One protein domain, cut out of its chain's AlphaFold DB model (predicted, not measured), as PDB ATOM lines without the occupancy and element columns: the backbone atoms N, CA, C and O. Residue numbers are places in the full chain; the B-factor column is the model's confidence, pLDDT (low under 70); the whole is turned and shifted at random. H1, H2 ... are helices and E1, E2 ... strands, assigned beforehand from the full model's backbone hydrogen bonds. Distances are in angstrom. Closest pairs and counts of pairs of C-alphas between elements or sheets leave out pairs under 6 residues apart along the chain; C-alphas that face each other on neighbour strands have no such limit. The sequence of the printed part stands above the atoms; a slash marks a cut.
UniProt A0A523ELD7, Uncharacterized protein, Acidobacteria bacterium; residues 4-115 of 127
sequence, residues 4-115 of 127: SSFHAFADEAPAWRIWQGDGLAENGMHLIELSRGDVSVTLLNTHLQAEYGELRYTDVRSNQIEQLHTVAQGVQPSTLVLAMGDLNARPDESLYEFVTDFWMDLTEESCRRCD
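Overview. This is residues 4 to 115 of the 127 residues of an uncharacterized protein of Acidobacteria bacterium (UniProt A0A523ELD7). A twisted four-stranded sheet has one long helix, H1, lying lengthwise over one face, while no named helix covers the other face. H2 packs side by side with H1, off the sheet, and the short H3 lies farther out at the end of the printed part. The printed part has 112 residues with three named helices and four named strands, in the order E1 E2 E3 H1 E4 H2 H3. The mixed sheet runs E1 E2 E3 E4, with E3 and E4 parallel and the other neighbours antiparallel. The class is mixed, helices and strands; the whole is compact, with a radius of gyration of the C-alphas of 15.1 A and spans of 47 by 34 by 21 A.

Arrangement. E1, residues 4 to 8, and E2, residues 28 to 36, form a hairpin, with N 7 and O 29 at 2.9 A. E2 and E3, residues 39 to 47, form another, with N 32 and O 43 at 2.9 A. E1, E2 and E3 make a meander, each strand the antiparallel neighbour of the one before. H1, residues 58 to 74, is on the sheet at a height of 9.9 A, over E2 and E3. It runs along the strands, at 15 degrees to E3 on the local plane; these are two layers, a helix on one face of a sheet. The closest C-alphas of H1 and E3 are those of Leu 68 and Leu 44, 7.8 A apart. E4, residues 80 to 86, is parallel to E3, with N 44 and O 82 at 2.8 A. E3, H1 and E4 form a strand-helix-strand unit, two parallel neighbour strands with a helix between, and its crossover is right-handed. H2, residues 94 to 102, touches H1 at a shallow tilt of 7 degrees, the same way; their closest C-alphas, Leu 95 and Ser 62, are 6.7 A apart. H3, residues 108 to 114, is apart from H1 and H2. Every O i to N i+4 pair is within hydrogen-bond range in H1 and H3, and 4 of 5 in H2.

Along the chain. E1 begins at C-alpha 4 (14.454, 33.598, -47.889) and is 13.5 A long. E2 and E3 each measure 26.3 A, H1 24.5 A, E4 19.8 A, H2 13.1 A and H3 10.3 A. H1 begins at C-alpha 58 (38.614, 22.377, -37.563), and H3 ends at C-alpha 114 (39.050, 17.638, -63.368).

Size, cuts and confidence. The C-alphas of Gly 37 and Glu 54 are the two farthest apart, 48.8 A. The printed part has no cut. The link from E1 to E2, 19 residues, is long. Mean pLDDT of the printed part is 87.3; residues 13 to 25 and residue 115 are under 70.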
ATOM      1  N   SER A   4      13.021  33.373 -48.019       94.19
ATOM      2  CA  SER A   4      14.454  33.598 -47.889       94.19
ATOM      3  C   SER A   4      14.805  34.155 -46.513       94.19
ATOM      4  O   SER A   4      14.227  35.158 -46.091       94.19
ATOM      5  N   SER A   5      15.739  33.510 -45.816       94.25
ATOM      6  CA  SER A   5      16.168  33.891 -44.466       94.25
ATOM      7  C   SER A   5      17.647  33.607 -44.242       94.25
ATOM      8  O   SER A   5      18.212  32.687 -44.825       94.25
ATOM      9  N   PHE A   6      18.288  34.393 -43.381       93.50
ATOM     10  CA  PHE A   6      19.667  34.159 -42.962       93.50
ATOM     11  C   PHE A   6      19.701  33.596 -41.541       93.50
ATOM     12  O   PHE A   6      18.991  34.082 -40.661       93.50
ATOM     13  N   HIS A   7      20.535  32.583 -41.335       90.62
ATOM     14  CA  HIS A   7      20.789  31.955 -40.047       90.62
ATOM     15  C   HIS A   7      22.282  32.073 -39.751       90.62
ATOM     16  O   HIS A   7      23.090  31.373 -40.362       90.62
ATOM     17  N   ALA A   8      22.639  32.978 -38.840       91.19
ATOM     18  CA  ALA A   8      24.008  33.097 -38.355       91.19
ATOM     19  C   ALA A   8      24.410  31.820 -37.606       91.19
ATOM     20  O   ALA A   8      23.597  31.248 -36.872       91.19
ATOM     21  N   PHE A   9      25.655  31.387 -37.782       90.44
ATOM     22  CA  PHE A   9      26.207  30.317 -36.965       90.44
ATOM     23  C   PHE A   9      26.480  30.820 -35.548       90.44
ATOM     24  O   PHE A   9      26.870  31.965 -35.341       90.44
ATOM     25  N   ALA A  10      26.303  29.942 -34.564       86.31
ATOM     26  CA  ALA A  10      26.673  30.221 -33.180       86.31
ATOM     27  C   ALA A  10      28.197  30.214 -32.958       86.31
ATOM     28  O   ALA A  10      28.672  30.810 -31.994       86.31
ATOM     29  N   ASP A  11      28.945  29.540 -33.839       81.44
ATOM     30  CA  ASP A  11      30.396  29.403 -33.756       81.44
ATOM     31  C   ASP A  11      31.079  30.198 -34.873       81.44
ATOM     32  O   ASP A  11      30.828  29.995 -36.067       81.44
ATOM     33  N   GLU A  12      31.989  31.079 -34.467       76.62
ATOM     34  CA  GLU A  12      32.779  31.944 -35.338       76.62
ATOM     35  C   GLU A  12      34.232  32.038 -34.853       76.62
ATOM     36  O   GLU A  12      34.549  31.780 -33.685       76.62
ATOM     37  N   ALA A  13      35.149  32.400 -35.754       67.19
ATOM     38  CA  ALA A  13      36.516  32.699 -35.353       67.19
ATOM     39  C   ALA A  13      36.557  33.942 -34.435       67.19
ATOM     40  O   ALA A  13      35.747  34.856 -34.583       67.19
ATOM     41  N   PRO A  14      37.523  34.038 -33.500       62.75
ATOM     42  CA  PRO A  14      37.570  35.148 -32.553       62.75
ATOM     43  C   PRO A  14      37.644  36.523 -33.241       62.75
ATOM     44  O   PRO A  14      38.595  36.803 -33.975       62.75
ATOM     45  N   ALA A  15      36.712  37.419 -32.897       57.97
ATOM     46  CA  ALA A  15      36.567  38.758 -33.484       57.97
ATOM     47  C   ALA A  15      37.831  39.646 -33.419       57.97
ATOM     48  O   ALA A  15      37.988  40.569 -34.213       57.97
ATOM     49  N   TRP A  16      38.783  39.374 -32.514       56.66
ATOM     50  CA  TRP A  16      40.051  40.118 -32.438       56.66
ATOM     51  C   TRP A  16      41.016  39.824 -33.603       56.66
ATOM     52  O   TRP A  16      42.055  40.473 -33.711       56.66
ATOM     53  N   ARG A  17      40.679  38.886 -34.501       63.12
ATOM     54  CA  ARG A  17      41.438  38.560 -35.722       63.12
ATOM     55  C   ARG A  17      40.845  39.216 -36.970       63.12
ATOM     56  O   ARG A  17      40.740  38.600 -38.023       63.12
ATOM     57  N   ILE A  18      40.516  40.500 -36.852       55.75
ATOM     58  CA  ILE A  18      39.916  41.354 -37.895       55.75
ATOM     59  C   ILE A  18      40.646  41.249 -39.253       55.75
ATOM     60  O   ILE A  18      40.019  41.276 -40.308       55.75
ATOM     61  N   TRP A  19      41.973  41.084 -39.245       56.94
ATOM     62  CA  TRP A  19      42.802  40.957 -40.456       56.94
ATOM     63  C   TRP A  19      42.607  39.653 -41.241       56.94
ATOM     64  O   TRP A  19      43.120  39.552 -42.352       56.94
ATOM     65  N   GLN A  20      41.892  38.667 -40.698       61.03
ATOM     66  CA  GLN A  20      41.548  37.439 -41.416       61.03
ATOM     67  C   GLN A  20      40.278  37.591 -42.263       61.03
ATOM     68  O   GLN A  20      39.944  36.669 -42.978       61.03
ATOM     69  N   GLY A  21      39.582  38.734 -42.250       55.25
ATOM     70  CA  GLY A  21      38.397  38.964 -43.094       55.25
ATOM     71  C   GLY A  21      37.132  38.255 -42.593       55.25
ATOM     72  O   GLY A  21      36.103  38.910 -42.458       55.25
ATOM     73  N   ASP A  22      37.233  36.984 -42.201       58.81
ATOM     74  CA  ASP A  22      36.105  36.192 -41.680       58.81
ATOM     75  C   ASP A  22      35.650  36.629 -40.282       58.81
ATOM     76  O   ASP A  22      34.495  36.452 -39.936       58.81
ATOM     77  N   GLY A  23      36.517  37.254 -39.478       55.50
ATOM     78  CA  GLY A  23      36.136  37.754 -38.148       55.50
ATOM     79  C   GLY A  23      35.237  39.000 -38.163       55.50
ATOM     80  O   GLY A  23      34.825  39.457 -37.101       55.50
ATOM     81  N   LEU A  24      34.990  39.594 -39.339       52.19
ATOM     82  CA  LEU A  24      34.062  40.720 -39.536       52.19
ATOM     83  C   LEU A  24      32.806  40.333 -40.325       52.19
ATOM     84  O   LEU A  24      31.855  41.115 -40.365       52.19
ATOM     85  N   ALA A  25      32.821  39.183 -40.997       63.06
ATOM     86  CA  ALA A  25      31.681  38.679 -41.741       63.06
ATOM     87  C   ALA A  25      30.906  37.730 -40.824       63.06
ATOM     88  O   ALA A  25      31.467  36.754 -40.337       63.06
ATOM     89  N   GLU A  26      29.626  38.012 -40.578       71.56
ATOM     90  CA  GLU A  26      28.757  37.069 -39.870       71.56
ATOM     91  C   GLU A  26      28.666  35.784 -40.704       71.56
ATOM     92  O   GLU A  26      27.984  35.741 -41.733       71.56
ATOM     93  N   ASN A  27      29.397  34.745 -40.296       83.19
ATOM     94  CA  ASN A  27      29.307  33.439 -40.930       83.19
ATOM     95  C   ASN A  27      27.935  32.833 -40.631       83.19
ATOM     96  O   ASN A  27      27.394  32.937 -39.529       83.19
ATOM     97  N   GLY A  28      27.355  32.178 -41.626       91.06
ATOM     98  CA  GLY A  28      26.030  31.599 -41.499       91.06
ATOM     99  C   GLY A  28      25.608  30.848 -42.744       91.06
ATOM    100  O   GLY A  28      26.399  30.583 -43.655       91.06
ATOM    101  N   MET A  29      24.325  30.529 -42.796       94.62
ATOM    102  CA  MET A  29      23.692  29.951 -43.967       94.62
ATOM    103  C   MET A  29      22.505  30.799 -44.408       94.62
ATOM    104  O   MET A  29      21.709  31.296 -43.609       94.62
ATOM    105  N   HIS A  30      22.380  30.946 -45.716       96.00
ATOM    106  CA  HIS A  30      21.233  31.540 -46.368       96.00
ATOM    107  C   HIS A  30      20.281  30.424 -46.786       96.00
ATOM    108  O   HIS A  30      20.628  29.571 -47.605       96.00
ATOM    109  N   LEU A  31      19.093  30.425 -46.192       97.00
ATOM    110  CA  LEU A  31      18.007  29.518 -46.516       97.00
ATOM    111  C   LEU A  31      17.194  30.109 -47.665       97.00
ATOM    112  O   LEU A  31      16.786  31.274 -47.612       97.00
ATOM    113  N   ILE A  32      16.940  29.307 -48.692       97.25
ATOM    114  CA  ILE A  32      16.082  29.681 -49.813       97.25
ATOM    115  C   ILE A  32      15.092  28.551 -50.039       97.25
ATOM    116  O   ILE A  32      15.480  27.423 -50.332       97.25
ATOM    117  N   GLU A  33      13.810  28.856 -49.926       96.69
ATOM    118  CA  GLU A  33      12.735  27.904 -50.170       96.69
ATOM    119  C   GLU A  33      12.138  28.180 -51.545       96.69
ATOM    120  O   GLU A  33      11.743  29.308 -51.843       96.69
ATOM    121  N   LEU A  34      12.090  27.148 -52.384       96.12
ATOM    122  CA  LEU A  34      11.574  27.207 -53.743       96.12
ATOM    123  C   LEU A  34      10.469  26.169 -53.912       96.12
ATOM    124  O   LEU A  34      10.621  25.012 -53.514       96.12
ATOM    125  N   SER A  35       9.373  26.562 -54.557       96.19
ATOM    126  CA  SER A  35       8.256  25.655 -54.839       96.19
ATOM    127  C   SER A  35       7.787  25.755 -56.289       96.19
ATOM    128  O   SER A  35       7.576  26.844 -56.820       96.19
ATOM    129  N   ARG A  36       7.601  24.609 -56.956       95.44
ATOM    130  CA  ARG A  36       7.037  24.543 -58.312       95.44
ATOM    131  C   ARG A  36       6.142  23.316 -58.470       95.44
ATOM    132  O   ARG A  36       6.625  22.204 -58.662       95.44
ATOM    133  N   GLY A  37       4.828  23.541 -58.472       93.94
ATOM    134  CA  GLY A  37       3.853  22.447 -58.464       93.94
ATOM    135  C   GLY A  37       3.986  21.636 -57.176       93.94
ATOM    136  O   GLY A  37       4.054  22.224 -56.101       93.94
ATOM    137  N   ASP A  38       4.091  20.315 -57.307       94.56
ATOM    138  CA  ASP A  38       4.249  19.388 -56.175       94.56
ATOM    139  C   ASP A  38       5.714  19.208 -55.733       94.56
ATOM    140  O   ASP A  38       6.013  18.373 -54.882       94.56
ATOM    141  N   VAL A  39       6.646  19.963 -56.326       95.62
ATOM    142  CA  VAL A  39       8.073  19.906 -55.993       95.62
ATOM    143  C   VAL A  39       8.443  21.082 -55.097       95.62
ATOM    144  O   VAL A  39       8.274  22.240 -55.489       95.62
ATOM    145  N   SER A  40       9.016  20.772 -53.936       97.06
ATOM    146  CA  SER A  40       9.592  21.740 -53.000       97.06
ATOM    147  C   SER A  40      11.077  21.454 -52.809       97.06
ATOM    148  O   SER A  40      11.474  20.297 -52.639       97.06
ATOM    149  N   VAL A  41      11.890  22.510 -52.819       97.50
ATOM    150  CA  VAL A  41      13.335  22.440 -52.592       97.50
ATOM    151  C   VAL A  41      13.743  23.513 -51.587       97.50
ATOM    152  O   VAL A  41      13.375  24.677 -51.745       97.50
ATOM    153  N   THR A  42      14.539  23.137 -50.594       98.06
ATOM    154  CA  THR A  42      15.226  24.066 -49.694       98.06
ATOM    155  C   THR A  42      16.707  24.077 -50.042       98.06
ATOM    156  O   THR A  42      17.369  23.041 -50.015       98.06
ATOM    157  N   LEU A  43      17.233  25.252 -50.372       97.88
ATOM    158  CA  LEU A  43      18.655  25.478 -50.585       97.88
ATOM    159  C   LEU A  43      19.262  26.060 -49.309       97.88
ATOM    160  O   LEU A  43      18.742  27.036 -48.769       97.88
ATOM    161  N   LEU A  44      20.369  25.479 -48.862       97.62
ATOM    162  CA  LEU A  44      21.190  25.956 -47.756       97.62
ATOM    163  C   LEU A  44      22.519  26.433 -48.345       97.62
ATOM    164  O   LEU A  44      23.411  25.629 -48.602       97.62
ATOM    165  N   ASN A  45      22.632  27.730 -48.622       96.44
ATOM    166  CA  ASN A  45      23.858  28.315 -49.159       96.44
ATOM    167  C   ASN A  45      24.745  28.826 -48.023       96.44
ATOM    168  O   ASN A  45      24.308  29.682 -47.259       96.44
ATOM    169  N   THR A  46      25.981  28.354 -47.913       95.12
ATOM    170  CA  THR A  46      26.881  28.741 -46.819       95.12
ATOM    171  C   THR A  46      28.309  28.994 -47.295       95.12
ATOM    172  O   THR A  46      28.718  28.565 -48.372       95.12
ATOM    173  N   HIS A  47      29.061  29.728 -46.484       92.88
ATOM    174  CA  HIS A  47      30.504  29.859 -46.591       92.88
ATOM    175  C   HIS A  47      31.062  29.572 -45.197       92.88
ATOM    176  O   HIS A  47      30.849  30.360 -44.275       92.88
ATOM    177  N   LEU A  48      31.662  28.395 -45.019       91.62
ATOM    178  CA  LEU A  48      32.209  27.985 -43.728       91.62
ATOM    179  C   LEU A  48      33.512  28.727 -43.440       91.62
ATOM    180  O   LEU A  48      34.149  29.259 -44.347       91.62
ATOM    181  N   GLN A  49      33.926  28.727 -42.176       90.88
ATOM    182  CA  GLN A  49      35.162  29.365 -41.729       90.88
ATOM    183  C   GLN A  49      36.366  28.933 -42.586       90.88
ATOM    184  O   GLN A  49      36.660  27.742 -42.668       90.88
ATOM    185  N   ALA A  50      37.100  29.880 -43.177       88.31
ATOM    186  CA  ALA A  50      38.290  29.549 -43.953       88.31
ATOM    187  C   ALA A  50      39.488  29.196 -43.055       88.31
ATOM    188  O   ALA A  50      39.568  29.583 -41.881       88.31
ATOM    189  N   GLU A  51      40.451  28.475 -43.630       85.38
ATOM    190  CA  GLU A  51      41.741  28.197 -42.999       85.38
ATOM    191  C   GLU A  51      42.731  29.352 -43.211       85.38
ATOM    192  O   GLU A  51      42.822  29.922 -44.299       85.38
ATOM    193  N   TYR A  52      43.551  29.656 -42.198       79.81
ATOM    194  CA  TYR A  52      44.558  30.722 -42.273       79.81
ATOM    195  C   TYR A  52      45.935  30.228 -41.823       79.81
ATOM    196  O   TYR A  52      46.273  30.246 -40.636       79.81
ATOM    197  N   GLY A  53      46.768  29.823 -42.785       80.62
ATOM    198  CA  GLY A  53      48.114  29.311 -42.516       80.62
ATOM    199  C   GLY A  53      48.069  28.003 -41.726       80.62
ATOM    200  O   GLY A  53      47.514  27.014 -42.192       80.62
ATOM    201  N   GLU A  54      48.645  27.991 -40.524       77.12
ATOM    202  CA  GLU A  54      48.605  26.823 -39.624       77.12
ATOM    203  C   GLU A  54      47.285  26.713 -38.837       77.12
ATOM    204  O   GLU A  54      47.031  25.712 -38.169       77.12
ATOM    205  N   LEU A  55      46.423  27.732 -38.905       76.62
ATOM    206  CA  LEU A  55      45.151  27.764 -38.192       76.62
ATOM    207  C   LEU A  55      44.073  27.083 -39.029       76.62
ATOM    208  O   LEU A  55      43.512  27.678 -39.949       76.62
ATOM    209  N   ARG A  56      43.785  25.830 -38.681       80.19
ATOM    210  CA  ARG A  56      42.809  24.999 -39.394       80.19
ATOM    211  C   ARG A  56      41.359  25.273 -39.000       80.19
ATOM    212  O   ARG A  56      40.472  24.935 -39.767       80.19
ATOM    213  N   TYR A  57      41.088  25.837 -37.819       84.88
ATOM    214  CA  TYR A  57      39.714  26.070 -37.334       84.88
ATOM    215  C   TYR A  57      38.792  24.840 -37.471       84.88
ATOM    216  O   TYR A  57      37.603  24.979 -37.742       84.88
ATOM    217  N   THR A  58      39.346  23.630 -37.326       88.19
ATOM    218  CA  THR A  58      38.614  22.377 -37.563       88.19
ATOM    219  C   THR A  58      37.381  22.290 -36.674       88.19
ATOM    220  O   THR A  58      36.301  22.053 -37.192       88.19
ATOM    221  N   ASP A  59      37.511  22.593 -35.381       89.94
ATOM    222  CA  ASP A  59      36.389  22.543 -34.435       89.94
ATOM    223  C   ASP A  59      35.272  23.535 -34.805       89.94
ATOM    224  O   ASP A  59      34.098  23.179 -34.782       89.94
ATOM    225  N   VAL A  60      35.629  24.756 -35.228       90.25
ATOM    226  CA  VAL A  60      34.649  25.765 -35.673       90.25
ATOM    227  C   VAL A  60      33.906  25.269 -36.911       90.25
ATOM    228  O   VAL A  60      32.680  25.283 -36.931       90.25
ATOM    229  N   ARG A  61      34.629  24.782 -37.928       92.81
ATOM    230  CA  ARG A  61      34.006  24.249 -39.149       92.81
ATOM    231  C   ARG A  61      33.122  23.033 -38.852       92.81
ATOM    232  O   ARG A  61      32.023  22.954 -39.391       92.81
ATOM    233  N   SER A  62      33.558  22.123 -37.978       93.50
ATOM    234  CA  SER A  62      32.760  20.967 -37.553       93.50
ATOM    235  C   SER A  62      31.449  21.402 -36.900       93.50
ATOM    236  O   SER A  62      30.387  20.937 -37.307       93.50
ATOM    237  N   ASN A  63      31.489  22.359 -35.968       94.44
ATOM    238  CA  ASN A  63      30.275  22.866 -35.325       94.44
ATOM    239  C   ASN A  63      29.351  23.600 -36.312       94.44
ATOM    240  O   ASN A  63      28.127  23.513 -36.212       94.44
ATOM    241  N   GLN A  64      29.910  24.323 -37.288       94.69
ATOM    242  CA  GLN A  64      29.118  24.961 -38.344       94.69
ATOM    243  C   GLN A  64      28.422  23.915 -39.236       94.69
ATOM    244  O   GLN A  64      27.253  24.085 -39.589       94.69
ATOM    245  N   ILE A  65      29.091  22.798 -39.541       95.69
ATOM    246  CA  ILE A  65      28.493  21.659 -40.257       95.69
ATOM    247  C   ILE A  65      27.385  21.002 -39.422       95.69
ATOM    248  O   ILE A  65      26.316  20.716 -39.955       95.69
ATOM    249  N   GLU A  66      27.564  20.829 -38.112       96.56
ATOM    250  CA  GLU A  66      26.503  20.318 -37.229       96.56
ATOM    251  C   GLU A  66      25.262  21.224 -37.212       96.56
ATOM    252  O   GLU A  66      24.122  20.746 -37.236       96.56
ATOM    253  N   GLN A  67      25.461  22.542 -37.225       96.56
ATOM    254  CA  GLN A  67      24.362  23.501 -37.341       96.56
ATOM    255  C   GLN A  67      23.669  23.395 -38.705       96.56
ATOM    256  O   GLN A  67      22.438  23.415 -38.768       96.56
ATOM    257  N   LEU A  68      24.428  23.201 -39.789       96.12
ATOM    258  CA  LEU A  68      23.886  22.919 -41.121       96.12
ATOM    259  C   LEU A  68      23.052  21.625 -41.137       96.12
ATOM    260  O   LEU A  68      21.944  21.626 -41.677       96.12
ATOM    261  N   HIS A  69      23.528  20.551 -40.498       97.00
ATOM    262  CA  HIS A  69      22.783  19.293 -40.337       97.00
ATOM    263  C   HIS A  69      21.479  19.511 -39.573       97.00
ATOM    264  O   HIS A  69      20.420  19.064 -40.011       97.00
ATOM    265  N   THR A  70      21.542  20.249 -38.466       97.00
ATOM    266  CA  THR A  70      20.375  20.548 -37.629       97.00
ATOM    267  C   THR A  70      19.298  21.289 -38.421       97.00
ATOM    268  O   THR A  70      18.122  20.925 -38.365       97.00
ATOM    269  N   VAL A  71      19.686  22.300 -39.204       96.06
ATOM    270  CA  VAL A  71      18.748  23.043 -40.056       96.06
ATOM    271  C   VAL A  71      18.160  22.139 -41.139       96.06
ATOM    272  O   VAL A  71      16.945  22.144 -41.329       96.06
ATOM    273  N   ALA A  72      18.978  21.311 -41.794       97.19
ATOM    274  CA  ALA A  72      18.517  20.363 -42.808       97.19
ATOM    275  C   ALA A  72      17.498  19.350 -42.260       97.19
ATOM    276  O   ALA A  72      16.487  19.080 -42.904       97.19
ATOM    277  N   GLN A  73      17.726  18.826 -41.053       97.00
ATOM    278  CA  GLN A  73      16.811  17.899 -40.377       97.00
ATOM    279  C   GLN A  73      15.491  18.555 -39.951       97.00
ATOM    280  O   GLN A  73      14.485  17.863 -39.800       97.00
ATOM    281  N   GLY A  74      15.484  19.876 -39.746       96.19
ATOM    282  CA  GLY A  74      14.278  20.646 -39.442       96.19
ATOM    283  C   GLY A  74      13.380  20.914 -40.656       96.19
ATOM    284  O   GLY A  74      12.237  21.342 -40.482       96.19
ATOM    285  N   VAL A  75      13.868  20.668 -41.877       95.62
ATOM    286  CA  VAL A  75      13.079  20.833 -43.103       95.62
ATOM    287  C   VAL A  75      12.006  19.739 -43.197       95.62
ATOM    288  O   VAL A  75      12.182  18.612 -42.737       95.62
ATOM    289  N   GLN A  76      10.857  20.065 -43.800       94.19
ATOM    290  CA  GLN A  76       9.759  19.110 -43.982       94.19
ATOM    291  C   GLN A  76      10.224  17.851 -44.741       94.19
ATOM    292  O   GLN A  76      10.842  17.992 -45.796       94.19
ATOM    293  N   PRO A  77       9.855  16.628 -44.301       92.56
ATOM    294  CA  PRO A  77      10.341  15.386 -44.916       92.56
ATOM    295  C   PRO A  77      10.050  15.209 -46.414       92.56
ATOM    296  O   PRO A  77      10.704  14.408 -47.072       92.56
ATOM    297  N   SER A  78       9.054  15.911 -46.966       93.75
ATOM    298  CA  SER A  78       8.707  15.865 -48.396       93.75
ATOM    299  C   SER A  78       9.513  16.835 -49.269       93.75
ATOM    300  O   SER A  78       9.313  16.864 -50.482       93.75
ATOM    301  N   THR A  79      10.374  17.657 -48.674       96.31
ATOM    302  CA  THR A  79      11.150  18.686 -49.369       96.31
ATOM    303  C   THR A  79      12.568  18.190 -49.628       96.31
ATOM    304  O   THR A  79      13.233  17.681 -48.730       96.31
ATOM    305  N   LEU A  80      13.055  18.363 -50.859       97.06
ATOM    306  CA  LEU A  80      14.458  18.106 -51.180       97.06
ATOM    307  C   LEU A  80      15.333  19.189 -50.540       97.06
ATOM    308  O   LEU A  80      15.080  20.373 -50.750       97.06
ATOM    309  N   VAL A  81      16.384  18.804 -49.820       98.06
ATOM    310  CA  VAL A  81      17.348  19.753 -49.246       98.06
ATOM    311  C   VAL A  81      18.658  19.684 -50.019       98.06
ATOM    312  O   VAL A  81      19.208  18.602 -50.207       98.06
ATOM    313  N   LEU A  82      19.159  20.836 -50.460       97.69
ATOM    314  CA  LEU A  82      20.459  20.968 -51.115       97.69
ATOM    315  C   LEU A  82      21.340  21.915 -50.305       97.69
ATOM    316  O   LEU A  82      21.011  23.092 -50.165       97.69
ATOM    317  N   ALA A  83      22.470  21.419 -49.809       96.44
ATOM    318  CA  ALA A  83      23.529  22.261 -49.268       96.44
ATOM    319  C   ALA A  83      24.487  22.681 -50.391       96.44
ATOM    320  O   ALA A  83      24.861  21.866 -51.235       96.44
ATOM    321  N   MET A  84      24.859  23.958 -50.426       95.12
ATOM    322  CA  MET A  84      25.748  24.515 -51.443       95.12
ATOM    323  C   MET A  84      26.592  25.668 -50.896       95.12
ATOM    324  O   MET A  84      26.316  26.206 -49.824       95.12
ATOM    325  N   GLY A  85      27.606  26.058 -51.664       92.94
ATOM    326  CA  GLY A  85      28.518  27.144 -51.330       92.94
ATOM    327  C   GLY A  85      29.933  26.635 -51.086       92.94
ATOM    328  O   GLY A  85      30.335  25.625 -51.666       92.94
ATOM    329  N   ASP A  86      30.694  27.354 -50.270       91.44
ATOM    330  CA  ASP A  86      32.086  27.023 -49.982       91.44
ATOM    331  C   ASP A  86      32.199  26.443 -48.570       91.44
ATOM    332  O   ASP A  86      32.125  27.147 -47.564       91.44
ATOM    333  N   LEU A  87      32.332  25.118 -48.503       90.88
ATOM    334  CA  LEU A  87      32.465  24.403 -47.237       90.88
ATOM    335  C   LEU A  87      33.874  24.512 -46.644       90.88
ATOM    336  O   LEU A  87      34.094  24.037 -45.534       90.88
ATOM    337  N   ASN A  88      34.837  25.087 -47.376       90.31
ATOM    338  CA  ASN A  88      36.241  25.125 -46.982       90.31
ATOM    339  C   ASN A  88      36.753  23.755 -46.495       90.31
ATOM    340  O   ASN A  88      37.574  23.691 -45.588       90.31
ATOM    341  N   ALA A  89      36.251  22.652 -47.063       87.19
ATOM    342  CA  ALA A  89      36.589  21.281 -46.687       87.19
ATOM    343  C   ALA A  89      37.243  20.577 -47.877       87.19
ATOM    344  O   ALA A  89      36.696  20.567 -48.984       87.19
ATOM    345  N   ARG A  90      38.425  19.997 -47.663       85.44
ATOM    346  CA  ARG A  90      39.163  19.280 -48.708       85.44
ATOM    347  C   ARG A  90      38.869  17.777 -48.642       85.44
ATOM    348  O   ARG A  90      38.731  17.253 -47.541       85.44
ATOM    349  N   PRO A  91      38.843  17.050 -49.777       85.31
ATOM    350  CA  PRO A  91      38.552  15.611 -49.784       85.31
ATOM    351  C   PRO A  91      39.499  14.738 -48.947       85.31
ATOM    352  O   PRO A  91      39.152  13.612 -48.611       85.31
ATOM    353  N   ASP A  92      40.704  15.227 -48.640       84.62
ATOM    354  CA  ASP A  92      41.704  14.554 -47.805       84.62
ATOM    355  C   ASP A  92      41.561  14.856 -46.298       84.62
ATOM    356  O   ASP A  92      42.372  14.392 -45.497       84.62
ATOM    357  N   GLU A  93      40.553  15.633 -45.895       86.50
ATOM    358  CA  GLU A  93      40.298  16.007 -44.503       86.50
ATOM    359  C   GLU A  93      39.197  15.146 -43.878       86.50
ATOM    360  O   GLU A  93      38.178  14.861 -44.505       86.50
ATOM    361  N   SER A  94      39.327  14.839 -42.583       90.44
ATOM    362  CA  SER A  94      38.254  14.195 -41.804       90.44
ATOM    363  C   SER A  94      36.963  15.021 -41.780       90.44
ATOM    364  O   SER A  94      35.878  14.491 -41.576       90.44
ATOM    365  N   LEU A  95      37.076  16.336 -41.996       90.31
ATOM    366  CA  LEU A  95      35.932  17.229 -42.121       90.31
ATOM    367  C   LEU A  95      35.075  16.887 -43.346       90.31
ATOM    368  O   LEU A  95      33.854  16.947 -43.272       90.31
ATOM    369  N   TYR A  96      35.701  16.517 -44.464       91.19
ATOM    370  CA  TYR A  96      34.973  16.124 -45.665       91.19
ATOM    371  C   TYR A  96      34.269  14.780 -45.473       91.19
ATOM    372  O   TYR A  96      33.106  14.663 -45.845       91.19
ATOM    373  N   GLU A  97      34.923  13.812 -44.820       92.12
ATOM    374  CA  GLU A  97      34.280  12.553 -44.413       92.12
ATOM    375  C   GLU A  97      33.017  12.833 -43.583       92.12
ATOM    376  O   GLU A  97      31.935  12.371 -43.942       92.12
ATOM    377  N   PHE A  98      33.123  13.711 -42.578       92.56
ATOM    378  CA  PHE A  98      31.994  14.131 -41.747       92.56
ATOM    379  C   PHE A  98      30.848  14.782 -42.540       92.56
ATOM    380  O   PHE A  98      29.677  14.532 -42.249       92.56
ATOM    381  N   VAL A  99      31.158  15.585 -43.565       93.44
ATOM    382  CA  VAL A  99      30.141  16.121 -44.486       93.44
ATOM    383  C   VAL A  99      29.472  14.983 -45.256       93.44
ATOM    384  O   VAL A  99      28.246  14.935 -45.326       93.44
ATOM    385  N   THR A 100      30.251  14.063 -45.828       94.88
ATOM    386  CA  THR A 100      29.729  12.994 -46.696       94.88
ATOM    387  C   THR A 100      29.031  11.850 -45.959       94.88
ATOM    388  O   THR A 100      28.279  11.099 -46.577       94.88
ATOM    389  N   ASP A 101      29.217  11.735 -44.643       96.12
ATOM    390  CA  ASP A 101      28.454  10.808 -43.798       96.12
ATOM    391  C   ASP A 101      26.972  11.204 -43.699       96.12
ATOM    392  O   ASP A 101      26.100  10.348 -43.526       96.12
ATOM    393  N   PHE A 102      26.676  12.503 -43.818       96.75
ATOM    394  CA  PHE A 102      25.314  13.035 -43.791       96.75
ATOM    395  C   PHE A 102      24.801  13.402 -45.192       96.75
ATOM    396  O   PHE A 102      23.645  13.129 -45.526       96.75
ATOM    397  N   TRP A 103      25.643  14.026 -46.017       96.38
ATOM    398  CA  TRP A 103      25.283  14.549 -47.333       96.38
ATOM    399  C   TRP A 103      25.779  13.665 -48.474       96.38
ATOM    400  O   TRP A 103      26.885  13.139 -48.457       96.38
ATOM    401  N   MET A 104      24.995  13.598 -49.549       96.38
ATOM    402  CA  MET A 104      25.473  13.065 -50.823       96.38
ATOM    403  C   MET A 104      26.206  14.163 -51.602       96.38
ATOM    404  O   MET A 104      25.581  15.146 -52.005       96.38
ATOM    405  N   ASP A 105      27.503  13.984 -51.869       93.31
ATOM    406  CA  ASP A 105      28.255  14.914 -52.717       93.31
ATOM    407  C   ASP A 105      27.899  14.730 -54.203       93.31
ATOM    408  O   ASP A 105      28.358  13.810 -54.882       93.31
ATOM    409  N   LEU A 106      27.094  15.654 -54.733       93.19
ATOM    410  CA  LEU A 106      26.715  15.696 -56.149       93.19
ATOM    411  C   LEU A 106      27.865  16.137 -57.074       93.19
ATOM    412  O   LEU A 106      27.736  16.066 -58.299       93.19
ATOM    413  N   THR A 107      28.975  16.622 -56.515       87.56
ATOM    414  CA  THR A 107      30.133  17.131 -57.256       87.56
ATOM    415  C   THR A 107      31.290  16.137 -57.347       87.56
ATOM    416  O   THR A 107      32.166  16.332 -58.192       87.56
ATOM    417  N   GLU A 108      31.263  15.044 -56.577       87.56
ATOM    418  CA  GLU A 108      32.369  14.088 -56.422       87.56
ATOM    419  C   GLU A 108      32.921  13.608 -57.775       87.56
ATOM    420  O   GLU A 108      34.127  13.640 -58.038       87.56
ATOM    421  N   GLU A 109      32.027  13.204 -58.683       86.12
ATOM    422  CA  GLU A 109      32.407  12.731 -60.015       86.12
ATOM    423  C   GLU A 109      33.085  13.833 -60.844       86.12
ATOM    424  O   GLU A 109      34.065  13.580 -61.549       86.12
ATOM    425  N   SER A 110      32.583  15.066 -60.755       83.56
ATOM    426  CA  SER A 110      33.160  16.207 -61.470       83.56
ATOM    427  C   SER A 110      34.547  16.550 -60.927       83.56
ATOM    428  O   SER A 110      35.477  16.734 -61.716       83.56
ATOM    429  N   CYS A 111      34.707  16.541 -59.600       79.75
ATOM    430  CA  CYS A 111      35.983  16.745 -58.919       79.75
ATOM    431  C   CYS A 111      37.019  15.694 -59.346       79.75
ATOM    432  O   CYS A 111      38.118  16.054 -59.773       79.75
ATOM    433  N   ARG A 112      36.646  14.403 -59.346       80.81
ATOM    434  CA  ARG A 112      37.515  13.297 -59.800       80.81
ATOM    435  C   ARG A 112      37.971  13.443 -61.251       80.81
ATOM    436  O   ARG A 112      39.077  13.033 -61.589       80.81
ATOM    437  N   ARG A 113      37.127  13.995 -62.126       82.12
ATOM    438  CA  ARG A 113      37.442  14.156 -63.557       82.12
ATOM    439  C   ARG A 113      38.379  15.328 -63.845       82.12
ATOM    440  O   ARG A 113      39.104  15.268 -64.835       82.12
ATOM    441  N   CYS A 114      38.315  16.407 -63.064       76.50
ATOM    442  CA  CYS A 114      39.050  17.638 -63.368       76.50
ATOM    443  C   CYS A 114      40.286  17.884 -62.498       76.50
ATOM    444  O   CYS A 114      41.071  18.752 -62.875       76.50
ATOM    445  N   ASP A 115      40.434  17.177 -61.371       67.25
ATOM    446  CA  ASP A 115      41.490  17.405 -60.366       67.25
ATOM    447  C   ASP A 115      41.558  18.876 -59.890       67.25
ATOM    448  O   ASP A 115      42.609  19.415 -59.558       67.25
TER     449      ASP A 115